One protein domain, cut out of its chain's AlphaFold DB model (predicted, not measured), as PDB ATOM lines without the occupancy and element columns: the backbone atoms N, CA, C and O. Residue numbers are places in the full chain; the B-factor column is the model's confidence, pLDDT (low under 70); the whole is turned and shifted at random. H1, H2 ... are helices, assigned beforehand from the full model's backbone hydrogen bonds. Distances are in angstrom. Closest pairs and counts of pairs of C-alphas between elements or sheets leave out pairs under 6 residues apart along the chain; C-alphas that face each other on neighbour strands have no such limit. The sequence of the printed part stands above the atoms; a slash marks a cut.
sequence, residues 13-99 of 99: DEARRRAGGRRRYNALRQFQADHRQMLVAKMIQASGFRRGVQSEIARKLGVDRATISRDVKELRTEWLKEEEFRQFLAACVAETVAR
ATOM      1  N   ASP A  13     293.084 368.125 374.372       90.69
ATOM      2  CA  ASP A  13     293.615 369.155 373.480       90.69
ATOM      3  C   ASP A  13     295.056 369.523 373.824       90.69
ATOM      4  O   ASP A  13     295.896 369.643 372.931       90.69
ATOM      5  N   GLU A  14     295.380 369.624 375.112       90.38
ATOM      6  CA  GLU A  14     296.747 369.868 375.559       90.38
ATOM      7  C   GLU A  14     297.670 368.685 375.227       90.38
ATOM      8  O   GLU A  14     298.773 368.867 374.702       90.38
ATOM      9  N   ALA A  15     297.194 367.453 375.427       89.38
ATOM     10  CA  ALA A  15     297.915 366.247 375.033       89.38
ATOM     11  C   ALA A  15     298.198 366.212 373.518       89.38
ATOM     12  O   ALA A  15     299.329 365.927 373.105       89.38
ATOM     13  N   ARG A  16     297.204 366.558 372.686       90.69
ATOM     14  CA  ARG A  16     297.332 366.631 371.220       90.69
ATOM     15  C   ARG A  16     298.340 367.692 370.784       90.69
ATOM     16  O   ARG A  16     299.210 367.385 369.965       90.69
ATOM     17  N   ARG A  17     298.285 368.902 371.354       89.75
ATOM     18  CA  ARG A  17     299.256 369.975 371.060       89.75
ATOM     19  C   ARG A  17     300.681 369.546 371.396       89.75
ATOM     20  O   ARG A  17     301.572 369.678 370.557       89.75
ATOM     21  N   ARG A  18     300.898 368.945 372.570       91.81
ATOM     22  CA  ARG A  18     302.221 368.438 372.978       91.81
ATOM     23  C   ARG A  18     302.720 367.321 372.076       91.81
ATOM     24  O   ARG A  18     303.894 367.312 371.714       91.81
ATOM     25  N   ALA A  19     301.850 366.387 371.693       93.69
ATOM     26  CA  ALA A  19     302.208 365.331 370.752       93.69
ATOM     27  C   ALA A  19     302.640 365.917 369.399       93.69
ATOM     28  O   ALA A  19     303.677 365.515 368.874       93.69
ATOM     29  N   GLY A  20     301.907 366.903 368.874       94.50
ATOM     30  CA  GLY A  20     302.281 367.628 367.656       94.50
ATOM     31  C   GLY A  20     303.630 368.343 367.783       94.50
ATOM     32  O   GLY A  20     304.496 368.186 366.922       94.50
ATOM     33  N   GLY A  21     303.852 369.052 368.894       96.25
ATOM     34  CA  GLY A  21     305.122 369.722 369.187       96.25
ATOM     35  C   GLY A  21     306.303 368.751 369.237       96.25
ATOM     36  O   GLY A  21     307.314 368.981 368.573       96.25
ATOM     37  N   ARG A  22     306.154 367.619 369.938       96.19
ATOM     38  CA  ARG A  22     307.181 366.565 369.990       96.19
ATOM     39  C   ARG A  22     307.467 365.973 368.615       96.19
ATOM     40  O   ARG A  22     308.633 365.796 368.287       96.19
ATOM     41  N   ARG A  23     306.443 365.709 367.793       95.12
ATOM     42  CA  ARG A  23     306.641 365.214 366.417       95.12
ATOM     43  C   ARG A  23     307.472 366.190 365.594       95.12
ATOM     44  O   ARG A  23     308.444 365.773 364.979       95.12
ATOM     45  N   ARG A  24     307.127 367.481 365.622       96.12
ATOM     46  CA  ARG A  24     307.868 368.518 364.890       96.12
ATOM     47  C   ARG A  24     309.312 368.631 365.376       96.12
ATOM     48  O   ARG A  24     310.226 368.667 364.558       96.12
ATOM     49  N   TYR A  25     309.518 368.679 366.691       96.69
ATOM     50  CA  TYR A  25     310.854 368.756 367.279       96.69
ATOM     51  C   TYR A  25     311.701 367.530 366.918       96.69
ATOM     52  O   TYR A  25     312.837 367.674 366.476       96.69
ATOM     53  N   ASN A  26     311.126 366.332 367.031       96.44
ATOM     54  CA  ASN A  26     311.803 365.091 366.671       96.44
ATOM     55  C   ASN A  26     312.120 365.035 365.173       96.44
ATOM     56  O   ASN A  26     313.224 364.645 364.818       96.44
ATOM     57  N   ALA A  27     311.208 365.481 364.305       96.31
ATOM     58  CA  ALA A  27     311.452 365.547 362.865       96.31
ATOM     59  C   ALA A  27     312.617 366.491 362.527       96.31
ATOM     60  O   ALA A  27     313.487 366.135 361.740       96.31
ATOM     61  N   LEU A  28     312.684 367.662 363.170       97.69
ATOM     62  CA  LEU A  28     313.809 368.584 362.995       97.69
ATOM     63  C   LEU A  28     315.129 367.966 363.479       97.69
ATOM     64  O   LEU A  28     316.151 368.081 362.807       97.69
ATOM     65  N   ARG A  29     315.108 367.297 364.636       95.25
ATOM     66  CA  ARG A  29     316.278 366.602 365.191       95.25
ATOM     67  C   ARG A  29     316.761 365.478 364.278       95.25
ATOM     68  O   ARG A  29     317.970 365.341 364.110       95.25
ATOM     69  N   GLN A  30     315.835 364.725 363.686       94.81
ATOM     70  CA  GLN A  30     316.151 363.674 362.726       94.81
ATOM     71  C   GLN A  30     316.781 364.270 361.468       94.81
ATOM     72  O   GLN A  30     317.904 363.919 361.141       94.81
ATOM     73  N   PHE A  31     316.154 365.281 360.863       96.31
ATOM     74  CA  PHE A  31     316.698 365.960 359.685       96.31
ATOM     75  C   PHE A  31     318.124 366.496 359.910       96.31
ATOM     76  O   PHE A  31     319.000 366.364 359.058       96.31
ATOM     77  N   GLN A  32     318.387 367.084 361.081       95.44
ATOM     78  CA  GLN A  32     319.729 367.542 361.450       95.44
ATOM     79  C   GLN A  32     320.733 366.392 361.601       95.44
ATOM     80  O   GLN A  32     321.918 366.577 361.312       95.44
ATOM     81  N   ALA A  33     320.293 365.231 362.092       94.75
ATOM     82  CA  ALA A  33     321.119 364.033 362.157       94.75
ATOM     83  C   ALA A  33     321.410 363.491 360.755       94.75
ATOM     84  O   ALA A  33     322.581 363.330 360.430       94.75
ATOM     85  N   ASP A  34     320.393 363.354 359.906       94.44
ATOM     86  CA  ASP A  34     320.521 362.861 358.531       94.44
ATOM     87  C   ASP A  34     321.483 363.740 357.718       94.44
ATOM     88  O   ASP A  34     322.421 363.261 357.077       94.44
ATOM     89  N   HIS A  35     321.323 365.065 357.811       95.94
ATOM     90  CA  HIS A  35     322.223 366.010 357.153       95.94
ATOM     91  C   HIS A  35     323.670 365.853 357.645       95.94
ATOM     92  O   HIS A  35     324.611 365.857 356.848       95.94
ATOM     93  N   ARG A  36     323.868 365.680 358.958       97.06
ATOM     94  CA  ARG A  36     325.201 365.450 359.526       97.06
ATOM     95  C   ARG A  36     325.783 364.119 359.057       97.06
ATOM     96  O   ARG A  36     326.944 364.096 358.664       97.06
ATOM     97  N   GLN A  37     325.002 363.044 359.038       95.38
ATOM     98  CA  GLN A  37     325.428 361.726 358.566       95.38
ATOM     99  C   GLN A  37     325.850 361.760 357.101       95.38
ATOM    100  O   GLN A  37     326.918 361.251 356.770       95.38
ATOM    101  N   MET A  38     325.111 362.464 356.243       95.19
ATOM    102  CA  MET A  38     325.522 362.703 354.857       95.19
ATOM    103  C   MET A  38     326.894 363.400 354.776       95.19
ATOM    104  O   MET A  38     327.735 363.022 353.959       95.19
ATOM    105  N   LEU A  39     327.152 364.414 355.611       96.12
ATOM    106  CA  LEU A  39     328.457 365.088 355.646       96.12
ATOM    107  C   LEU A  39     329.569 364.156 356.144       96.12
ATOM    108  O   LEU A  39     330.648 364.124 355.551       96.12
ATOM    109  N   VAL A  40     329.308 363.374 357.195       94.75
ATOM    110  CA  VAL A  40     330.238 362.368 357.732       94.75
ATOM    111  C   VAL A  40     330.587 361.334 356.659       94.75
ATOM    112  O   VAL A  40     331.767 361.077 356.426       94.75
ATOM    113  N   ALA A  41     329.582 360.799 355.961       93.06
ATOM    114  CA  ALA A  41     329.733 359.865 354.850       93.06
ATOM    115  C   ALA A  41     330.645 360.429 353.754       93.06
ATOM    116  O   ALA A  41     331.634 359.790 353.394       93.06
ATOM    117  N   LYS A  42     330.372 361.654 353.284       92.44
ATOM    118  CA  LYS A  42     331.191 362.336 352.266       92.44
ATOM    119  C   LYS A  42     332.645 362.498 352.709       92.44
ATOM    120  O   LYS A  42     333.562 362.233 351.935       92.44
ATOM    121  N   MET A  43     332.874 362.910 353.957       92.81
ATOM    122  CA  MET A  43     334.231 363.073 354.487       92.81
ATOM    123  C   MET A  43     334.970 361.734 354.577       92.81
ATOM    124  O   MET A  43     336.133 361.661 354.193       92.81
ATOM    125  N   ILE A  44     334.298 360.672 355.030       92.38
ATOM    126  CA  ILE A  44     334.878 359.326 355.110       92.38
ATOM    127  C   ILE A  44     335.191 358.774 353.723       92.38
ATOM    128  O   ILE A  44     336.265 358.207 353.547       92.38
ATOM    129  N   GLN A  45     334.307 358.954 352.741       88.50
ATOM    130  CA  GLN A  45     334.568 358.544 351.357       88.50
ATOM    131  C   GLN A  45     335.809 359.245 350.792       88.50
ATOM    132  O   GLN A  45     336.627 358.603 350.141       88.50
ATOM    133  N   ALA A  46     335.989 360.534 351.091       87.50
ATOM    134  CA  ALA A  46     337.143 361.297 350.623       87.50
ATOM    135  C   ALA A  46     338.457 360.932 351.340       87.50
ATOM    136  O   ALA A  46     339.516 360.936 350.717       87.50
ATOM    137  N   SER A  47     338.424 360.650 352.647       87.69
ATOM    138  CA  SER A  47     339.641 360.445 353.451       87.69
ATOM    139  C   SER A  47     339.959 358.988 353.798       87.69
ATOM    140  O   SER A  47     341.015 358.717 354.373       87.69
ATOM    141  N   GLY A  48     339.025 358.072 353.541       88.12
ATOM    142  CA  GLY A  48     339.050 356.692 354.017       88.12
ATOM    143  C   GLY A  48     338.866 356.544 355.534       88.12
ATOM    144  O   GLY A  48     338.864 357.511 356.308       88.12
ATOM    145  N   PHE A  49     338.743 355.292 355.984       87.62
ATOM    146  CA  PHE A  49     338.744 354.940 357.404       87.62
ATOM    147  C   PHE A  49     340.178 354.856 357.938       87.62
ATOM    148  O   PHE A  49     340.802 353.799 357.917       87.62
ATOM    149  N   ARG A  50     340.694 355.973 358.457       89.88
ATOM    150  CA  ARG A  50     342.015 356.029 359.107       89.88
ATOM    151  C   ARG A  50     341.938 356.433 360.574       89.88
ATOM    152  O   ARG A  50     340.979 357.064 361.028       89.88
ATOM    153  N   ARG A  51     342.987 356.107 361.335       89.69
ATOM    154  CA  ARG A  51     343.102 356.518 362.741       89.69
ATOM    155  C   ARG A  51     342.975 358.042 362.850       89.69
ATOM    156  O   ARG A  51     343.623 358.784 362.121       89.69
ATOM    157  N   GLY A  52     342.122 358.500 363.767       92.38
ATOM    158  CA  GLY A  52     341.899 359.926 364.031       92.38
ATOM    159  C   GLY A  52     340.875 360.617 363.123       92.38
ATOM    160  O   GLY A  52     340.491 361.741 363.441       92.38
ATOM    161  N   VAL A  53     340.367 359.958 362.072       94.00
ATOM    162  CA  VAL A  53     339.415 360.573 361.127       94.00
ATOM    163  C   VAL A  53     338.135 361.056 361.814       94.00
ATOM    164  O   VAL A  53     337.703 362.180 361.597       94.00
ATOM    165  N   GLN A  54     337.576 360.271 362.739       95.31
ATOM    166  CA  GLN A  54     336.364 360.662 363.466       95.31
ATOM    167  C   GLN A  54     336.587 361.896 364.348       95.31
ATOM    168  O   GLN A  54     335.711 362.746 364.440       95.31
ATOM    169  N   SER A  55     337.763 362.019 364.971       97.56
ATOM    170  CA  SER A  55     338.117 363.202 365.766       97.56
ATOM    171  C   SER A  55     338.308 364.438 364.885       97.56
ATOM    172  O   SER A  55     337.996 365.547 365.302       97.56
ATOM    173  N   GLU A  56     338.828 364.261 363.671       96.94
ATOM    174  CA  GLU A  56     338.951 365.341 362.693       96.94
ATOM    175  C   GLU A  56     337.579 365.820 362.212       96.94
ATOM    176  O   GLU A  56     337.313 367.020 362.222       96.94
ATOM    177  N   ILE A  57     336.694 364.885 361.860       96.38
ATOM    178  CA  ILE A  57     335.315 365.173 361.455       96.38
ATOM    179  C   ILE A  57     334.558 365.871 362.592       96.38
ATOM    180  O   ILE A  57     333.901 366.879 362.354       96.38
ATOM    181  N   ALA A  58     334.707 365.396 363.833       97.94
ATOM    182  CA  ALA A  58     334.104 366.006 365.018       97.94
ATOM    183  C   ALA A  58     334.496 367.484 365.161       97.94
ATOM    184  O   ALA A  58     333.626 368.343 365.296       97.94
ATOM    185  N   ARG A  59     335.793 367.799 365.028       97.69
ATOM    186  CA  ARG A  59     336.281 369.187 365.043       97.69
ATOM    187  C   ARG A  59     335.725 370.014 363.886       97.69
ATOM    188  O   ARG A  59     335.304 371.140 364.109       97.69
ATOM    189  N   LYS A  60     335.705 369.461 362.667       97.31
ATOM    190  CA  LYS A  60     335.197 370.155 361.469       97.31
ATOM    191  C   LYS A  60     333.708 370.487 361.568       97.31
ATOM    192  O   LYS A  60     333.293 371.537 361.098       97.31
ATOM    193  N   LEU A  61     332.921 369.597 362.164       96.00
ATOM    194  CA  LEU A  61     331.473 369.756 362.302       96.00
ATOM    195  C   LEU A  61     331.057 370.407 363.632       96.00
ATOM    196  O   LEU A  61     329.869 370.636 363.840       96.00
ATOM    197  N   GLY A  62     332.007 370.698 364.528       97.31
ATOM    198  CA  GLY A  62     331.734 371.323 365.825       97.31
ATOM    199  C   GLY A  62     330.910 370.445 366.774       97.31
ATOM    200  O   GLY A  62     330.123 370.964 367.559       97.31
ATOM    201  N   VAL A  63     331.057 369.120 366.694       97.19
ATOM    202  CA  VAL A  63     330.316 368.161 367.530       97.19
ATOM    203  C   VAL A  63     331.255 367.286 368.344       97.19
ATOM    204  O   VAL A  63     332.431 367.130 368.016       97.19
ATOM    205  N   ASP A  64     330.724 366.667 369.397       97.69
ATOM    206  CA  ASP A  64     331.484 365.695 370.174       97.69
ATOM    207  C   ASP A  64     331.838 364.444 369.349       97.69
ATOM    208  O   ASP A  64     331.076 363.981 368.491       97.69
ATOM    209  N   ARG A  65     332.994 363.847 369.654       97.50
ATOM    210  CA  ARG A  65     333.466 362.635 368.976       97.50
ATOM    211  C   ARG A  65     332.491 361.465 369.136       97.50
ATOM    212  O   ARG A  65     332.350 360.679 368.200       97.50
ATOM    213  N   ALA A  66     331.805 361.335 370.273       97.94
ATOM    214  CA  ALA A  66     330.824 360.275 370.479       97.94
ATOM    215  C   ALA A  66     329.624 360.411 369.530       97.94
ATOM    216  O   ALA A  66     329.040 359.399 369.148       97.94
ATOM    217  N   THR A  67     329.264 361.629 369.111       97.69
ATOM    218  CA  THR A  67     328.235 361.848 368.079       97.69
ATOM    219  C   THR A  67     328.690 361.264 366.748       97.69
ATOM    220  O   THR A  67     327.991 360.428 366.185       97.69
ATOM    221  N   ILE A  68     329.913 361.587 366.311       97.31
ATOM    222  CA  ILE A  68     330.477 361.030 365.071       97.31
ATOM    223  C   ILE A  68     330.608 359.509 365.147       97.31
ATOM    224  O   ILE A  68     330.343 358.817 364.171       97.31
ATOM    225  N   SER A  69     330.982 358.959 366.302       96.31
ATOM    226  CA  SER A  69     331.061 357.507 366.471       96.31
ATOM    227  C   SER A  69     329.705 356.814 366.296       96.31
ATOM    228  O   SER A  69     329.677 355.696 365.784       96.31
ATOM    229  N   ARG A  70     328.601 357.437 366.732       95.81
ATOM    230  CA  ARG A  70     327.241 356.908 366.525       95.81
ATOM    231  C   ARG A  70     326.832 357.021 365.061       95.81
ATOM    232  O   ARG A  70     326.457 356.011 364.480       95.81
ATOM    233  N   ASP A  71     327.041 358.189 364.456       95.81
ATOM    234  CA  ASP A  71     326.758 358.428 363.036       95.81
ATOM    235  C   ASP A  71     327.510 357.418 362.141       95.81
ATOM    236  O   ASP A  71     326.930 356.813 361.246       95.81
ATOM    237  N   VAL A  72     328.791 357.143 362.421       93.19
ATOM    238  CA  VAL A  72     329.580 356.132 361.688       93.19
ATOM    239  C   VAL A  72     329.029 354.717 361.858       93.19
ATOM    240  O   VAL A  72     329.102 353.917 360.925       93.19
ATOM    241  N   LYS A  73     328.516 354.378 363.046       93.50
ATOM    242  CA  LYS A  73     327.908 353.067 363.292       93.50
ATOM    243  C   LYS A  73     326.636 352.906 362.461       93.50
ATOM    244  O   LYS A  73     326.475 351.865 361.831       93.50
ATOM    245  N   GLU A  74     325.785 353.926 362.442       92.25
ATOM    246  CA  GLU A  74     324.539 353.941 361.668       92.25
ATOM    247  C   GLU A  74     324.826 353.839 360.165       92.25
ATOM    248  O   GLU A  74     324.352 352.902 359.525       92.25
ATOM    249  N   LEU A  75     325.732 354.674 359.643       89.31
ATOM    250  CA  LEU A  75     326.171 354.619 358.243       89.31
ATOM    251  C   LEU A  75     326.743 353.253 357.854       89.31
ATOM    252  O   LEU A  75     326.452 352.745 356.779       89.31
ATOM    253  N   ARG A  76     327.546 352.624 358.724       84.81
ATOM    254  CA  ARG A  76     328.073 351.277 358.456       84.81
ATOM    255  C   ARG A  76     326.939 350.262 358.322       84.81
ATOM    256  O   ARG A  76     326.998 349.418 357.437       84.81
ATOM    257  N   THR A  77     325.935 350.321 359.193       83.75
ATOM    258  CA  THR A  77     324.774 349.428 359.117       83.75
ATOM    259  C   THR A  77     323.954 349.673 357.851       83.75
ATOM    260  O   THR A  77     323.499 348.712 357.240       83.75
ATOM    261  N   GLU A  78     323.777 350.925 357.436       81.25
ATOM    262  CA  GLU A  78     323.064 351.264 356.198       81.25
ATOM    263  C   GLU A  78     323.824 350.825 354.943       81.25
ATOM    264  O   GLU A  78     323.241 350.173 354.080       81.25
ATOM    265  N   TRP A  79     325.128 351.096 354.860       80.88
ATOM    266  CA  TRP A  79     325.955 350.688 353.720       80.88
ATOM    267  C   TRP A  79     326.053 349.175 353.569       80.88
ATOM    268  O   TRP A  79     326.068 348.685 352.445       80.88
ATOM    269  N   LEU A  80     326.092 348.427 354.678       73.81
ATOM    270  CA  LEU A  80     326.048 346.964 354.626       73.81
ATOM    271  C   LEU A  80     324.755 346.471 353.967       73.81
ATOM    272  O   LEU A  80     324.822 345.616 353.092       73.81
ATOM    273  N   LYS A  81     323.602 347.062 354.305       76.19
ATOM    274  CA  LYS A  81     322.320 346.715 353.667       76.19
ATOM    275  C   LYS A  81     322.301 347.064 352.181       76.19
ATOM    276  O   LYS A  81     321.746 346.316 351.381       76.19
ATOM    277  N   GLU A  82     322.871 348.209 351.811       77.38
ATOM    278  CA  GLU A  82     322.941 348.631 350.410       77.38
ATOM    279  C   GLU A  82     323.822 347.684 349.586       77.38
ATOM    280  O   GLU A  82     323.446 347.293 348.482       77.38
ATOM    281  N   GLU A  83     324.965 347.276 350.133       78.06
ATOM    282  CA  GLU A  83     325.873 346.326 349.494       78.06
ATOM    283  C   GLU A  83     325.245 344.929 349.373       78.06
ATOM    284  O   GLU A  83     325.276 344.344 348.294       78.06
ATOM    285  N   GLU A  84     324.592 344.426 350.425       70.44
ATOM    286  CA  GLU A  84     323.837 343.164 350.384       70.44
ATOM    287  C   GLU A  84     322.742 343.193 349.307       70.44
ATOM    288  O   GLU A  84     322.600 342.251 348.526       70.44
ATOM    289  N   PHE A  85     321.997 344.297 349.211       64.12
ATOM    290  CA  PHE A  85     320.978 344.473 348.181       64.12
ATOM    291  C   PHE A  85     321.580 344.521 346.769       64.12
ATOM    292  O   PHE A  85     321.053 343.892 345.850       64.12
ATOM    293  N   ARG A  86     322.710 345.218 346.582       75.25
ATOM    294  CA  ARG A  86     323.439 345.233 345.302       75.25
ATOM    295  C   ARG A  86     323.933 343.843 344.913       75.25
ATOM    296  O   ARG A  86     323.780 343.461 343.755       75.25
ATOM    297  N   GLN A  87     324.481 343.085 345.861       75.75
ATOM    298  CA  GLN A  87     324.940 341.713 345.638       75.75
ATOM    299  C   GLN A  87     323.781 340.785 345.263       75.75
ATOM    300  O   GLN A  87     323.904 340.011 344.316       75.75
ATOM    301  N   PHE A  88     322.637 340.914 345.939       75.44
ATOM    302  CA  PHE A  88     321.414 340.192 345.594       75.44
ATOM    303  C   PHE A  88     320.954 340.494 344.161       75.44
ATOM    304  O   PHE A  88     320.749 339.571 343.374       75.44
ATOM    305  N   LEU A  89     320.859 341.776 343.785       74.69
ATOM    306  CA  LEU A  89     320.484 342.162 342.422       74.69
ATOM    307  C   LEU A  89     321.472 341.626 341.379       74.69
ATOM    308  O   LEU A  89     321.049 341.118 340.342       74.69
ATOM    309  N   ALA A  90     322.776 341.701 341.656       81.31
ATOM    310  CA  ALA A  90     323.807 341.173 340.769       81.31
ATOM    311  C   ALA A  90     323.676 339.653 340.573       81.31
ATOM    312  O   ALA A  90     323.781 339.180 339.440       81.31
ATOM    313  N   ALA A  91     323.391 338.897 341.639       76.88
ATOM    314  CA  ALA A  91     323.162 337.455 341.569       76.88
ATOM    315  C   ALA A  91     321.915 337.107 340.736       76.88
ATOM    316  O   ALA A  91     321.998 336.273 339.837       76.88
ATOM    317  N   CYS A  92     320.791 337.802 340.951       72.31
ATOM    318  CA  CYS A  92     319.570 337.593 340.165       72.31
ATOM    319  C   CYS A  92     319.777 337.880 338.670       72.31
ATOM    320  O   CYS A  92     319.290 337.138 337.815       72.31
ATOM    321  N   VAL A  93     320.505 338.950 338.336       77.69
ATOM    322  CA  VAL A  93     320.834 339.271 336.940       77.69
ATOM    323  C   VAL A  93     321.760 338.208 336.346       77.69
ATOM    324  O   VAL A  93     321.509 337.757 335.230       77.69
ATOM    325  N   ALA A  94     322.779 337.756 337.081       72.06
ATOM    326  CA  ALA A  94     323.687 336.706 336.621       72.06
ATOM    327  C   ALA A  94     322.953 335.382 336.335       72.06
ATOM    328  O   ALA A  94     323.192 334.765 335.300       72.06
ATOM    329  N   GLU A  95     322.010 334.982 337.192       71.38
ATOM    330  CA  GLU A  95     321.159 333.803 336.973       71.38
ATOM    331  C   GLU A  95     320.219 333.953 335.768       71.38
ATOM    332  O   GLU A  95     319.905 332.970 335.098       71.38
ATOM    333  N   THR A  96     319.786 335.180 335.466       64.19
ATOM    334  CA  THR A  96     318.902 335.470 334.325       64.19
ATOM    335  C   THR A  96     319.660 335.460 332.995       64.19
ATOM    336  O   THR A  96     319.112 335.018 331.995       64.19
ATOM    337  N   VAL A  97     320.915 335.924 332.976       67.56
ATOM    338  CA  VAL A  97     321.775 335.948 331.774       67.56
ATOM    339  C   VAL A  97     322.407 334.577 331.484       67.56
ATOM    340  O   VAL A  97     322.814 334.313 330.357       67.56
ATOM    341  N   ALA A  98     322.481 333.687 332.478       57.56
ATOM    342  CA  ALA A  98     322.993 332.323 332.329       57.56
ATOM    343  C   ALA A  98     321.963 331.304 331.781       57.56
ATOM    344  O   ALA A  98     322.293 330.123 331.660       57.56
ATOM    345  N   ARG A  99     320.732 331.737 331.472       51.03
ATOM    346  CA  ARG A  99     319.687 330.950 330.792       51.03
ATOM    347  C   ARG A  99     319.536 331.384 329.342       51.03
ATOM    348  O   ARG A  99     319.285 330.482 328.515       51.03
TER     349      ARG A  99
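Overview. This is residues 13 to 99 of the 99 residues of the protein "HTH_11 domain-containing protein" of Anatilimnocola aggregata (UniProt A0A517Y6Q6). Two long helices, H1 and H3, cross as an uneven X, and the short H2 closes its small end, packing on both. The long arms, residues 13 to 32 and 80 to 99, stick out and make the length. The printed part has 87 residues, 77 of them in the three named helices, H1, H2 and H3 in order along the chain; there is no named strand, and the class is all helix. The whole is extended, radius of gyration of the C-alphas 19.0 A, spanning 63 by 41 by 15 A.

Arrangement. H1, residues 13 to 47, touches H3, residues 65 to 97, about perpendicular at 74 degrees, with residues 33 to 41 and 68 to 75 alone; the closest C-alphas, of Gln 37 and Asp 71, are 5.7 A apart. H2, residues 53 to 61, touches residues 40 to 47 of H1 alone, at a steep tilt of 55 degrees, opposite ways; closest are the C-alphas of Val 40 and Ile 57, 6.9 A. H2 touches residues 65 to 69 of H3 alone, at a steep tilt of 66 degrees, opposite ways; closest are the C-alphas of Ala 58 and Arg 65, 5.2 A. In H1, H2 and H3 every O i to N i+4 pair is within hydrogen-bond range.

Along the chain. H1 measures 50.9 A from C-alpha 13 at (293.615, 369.155, 373.480), H2 12.2 A, and H3 47.3 A to C-alpha 97 at (321.775, 335.948, 331.774).

Size, cuts and confidence. The C-alphas farthest apart, of Glu 14 and Arg 99, are 63.6 A apart. The printed part has no cut, and both links are tight. Residue 85 and residues 96 to 99 have pLDDT under 70.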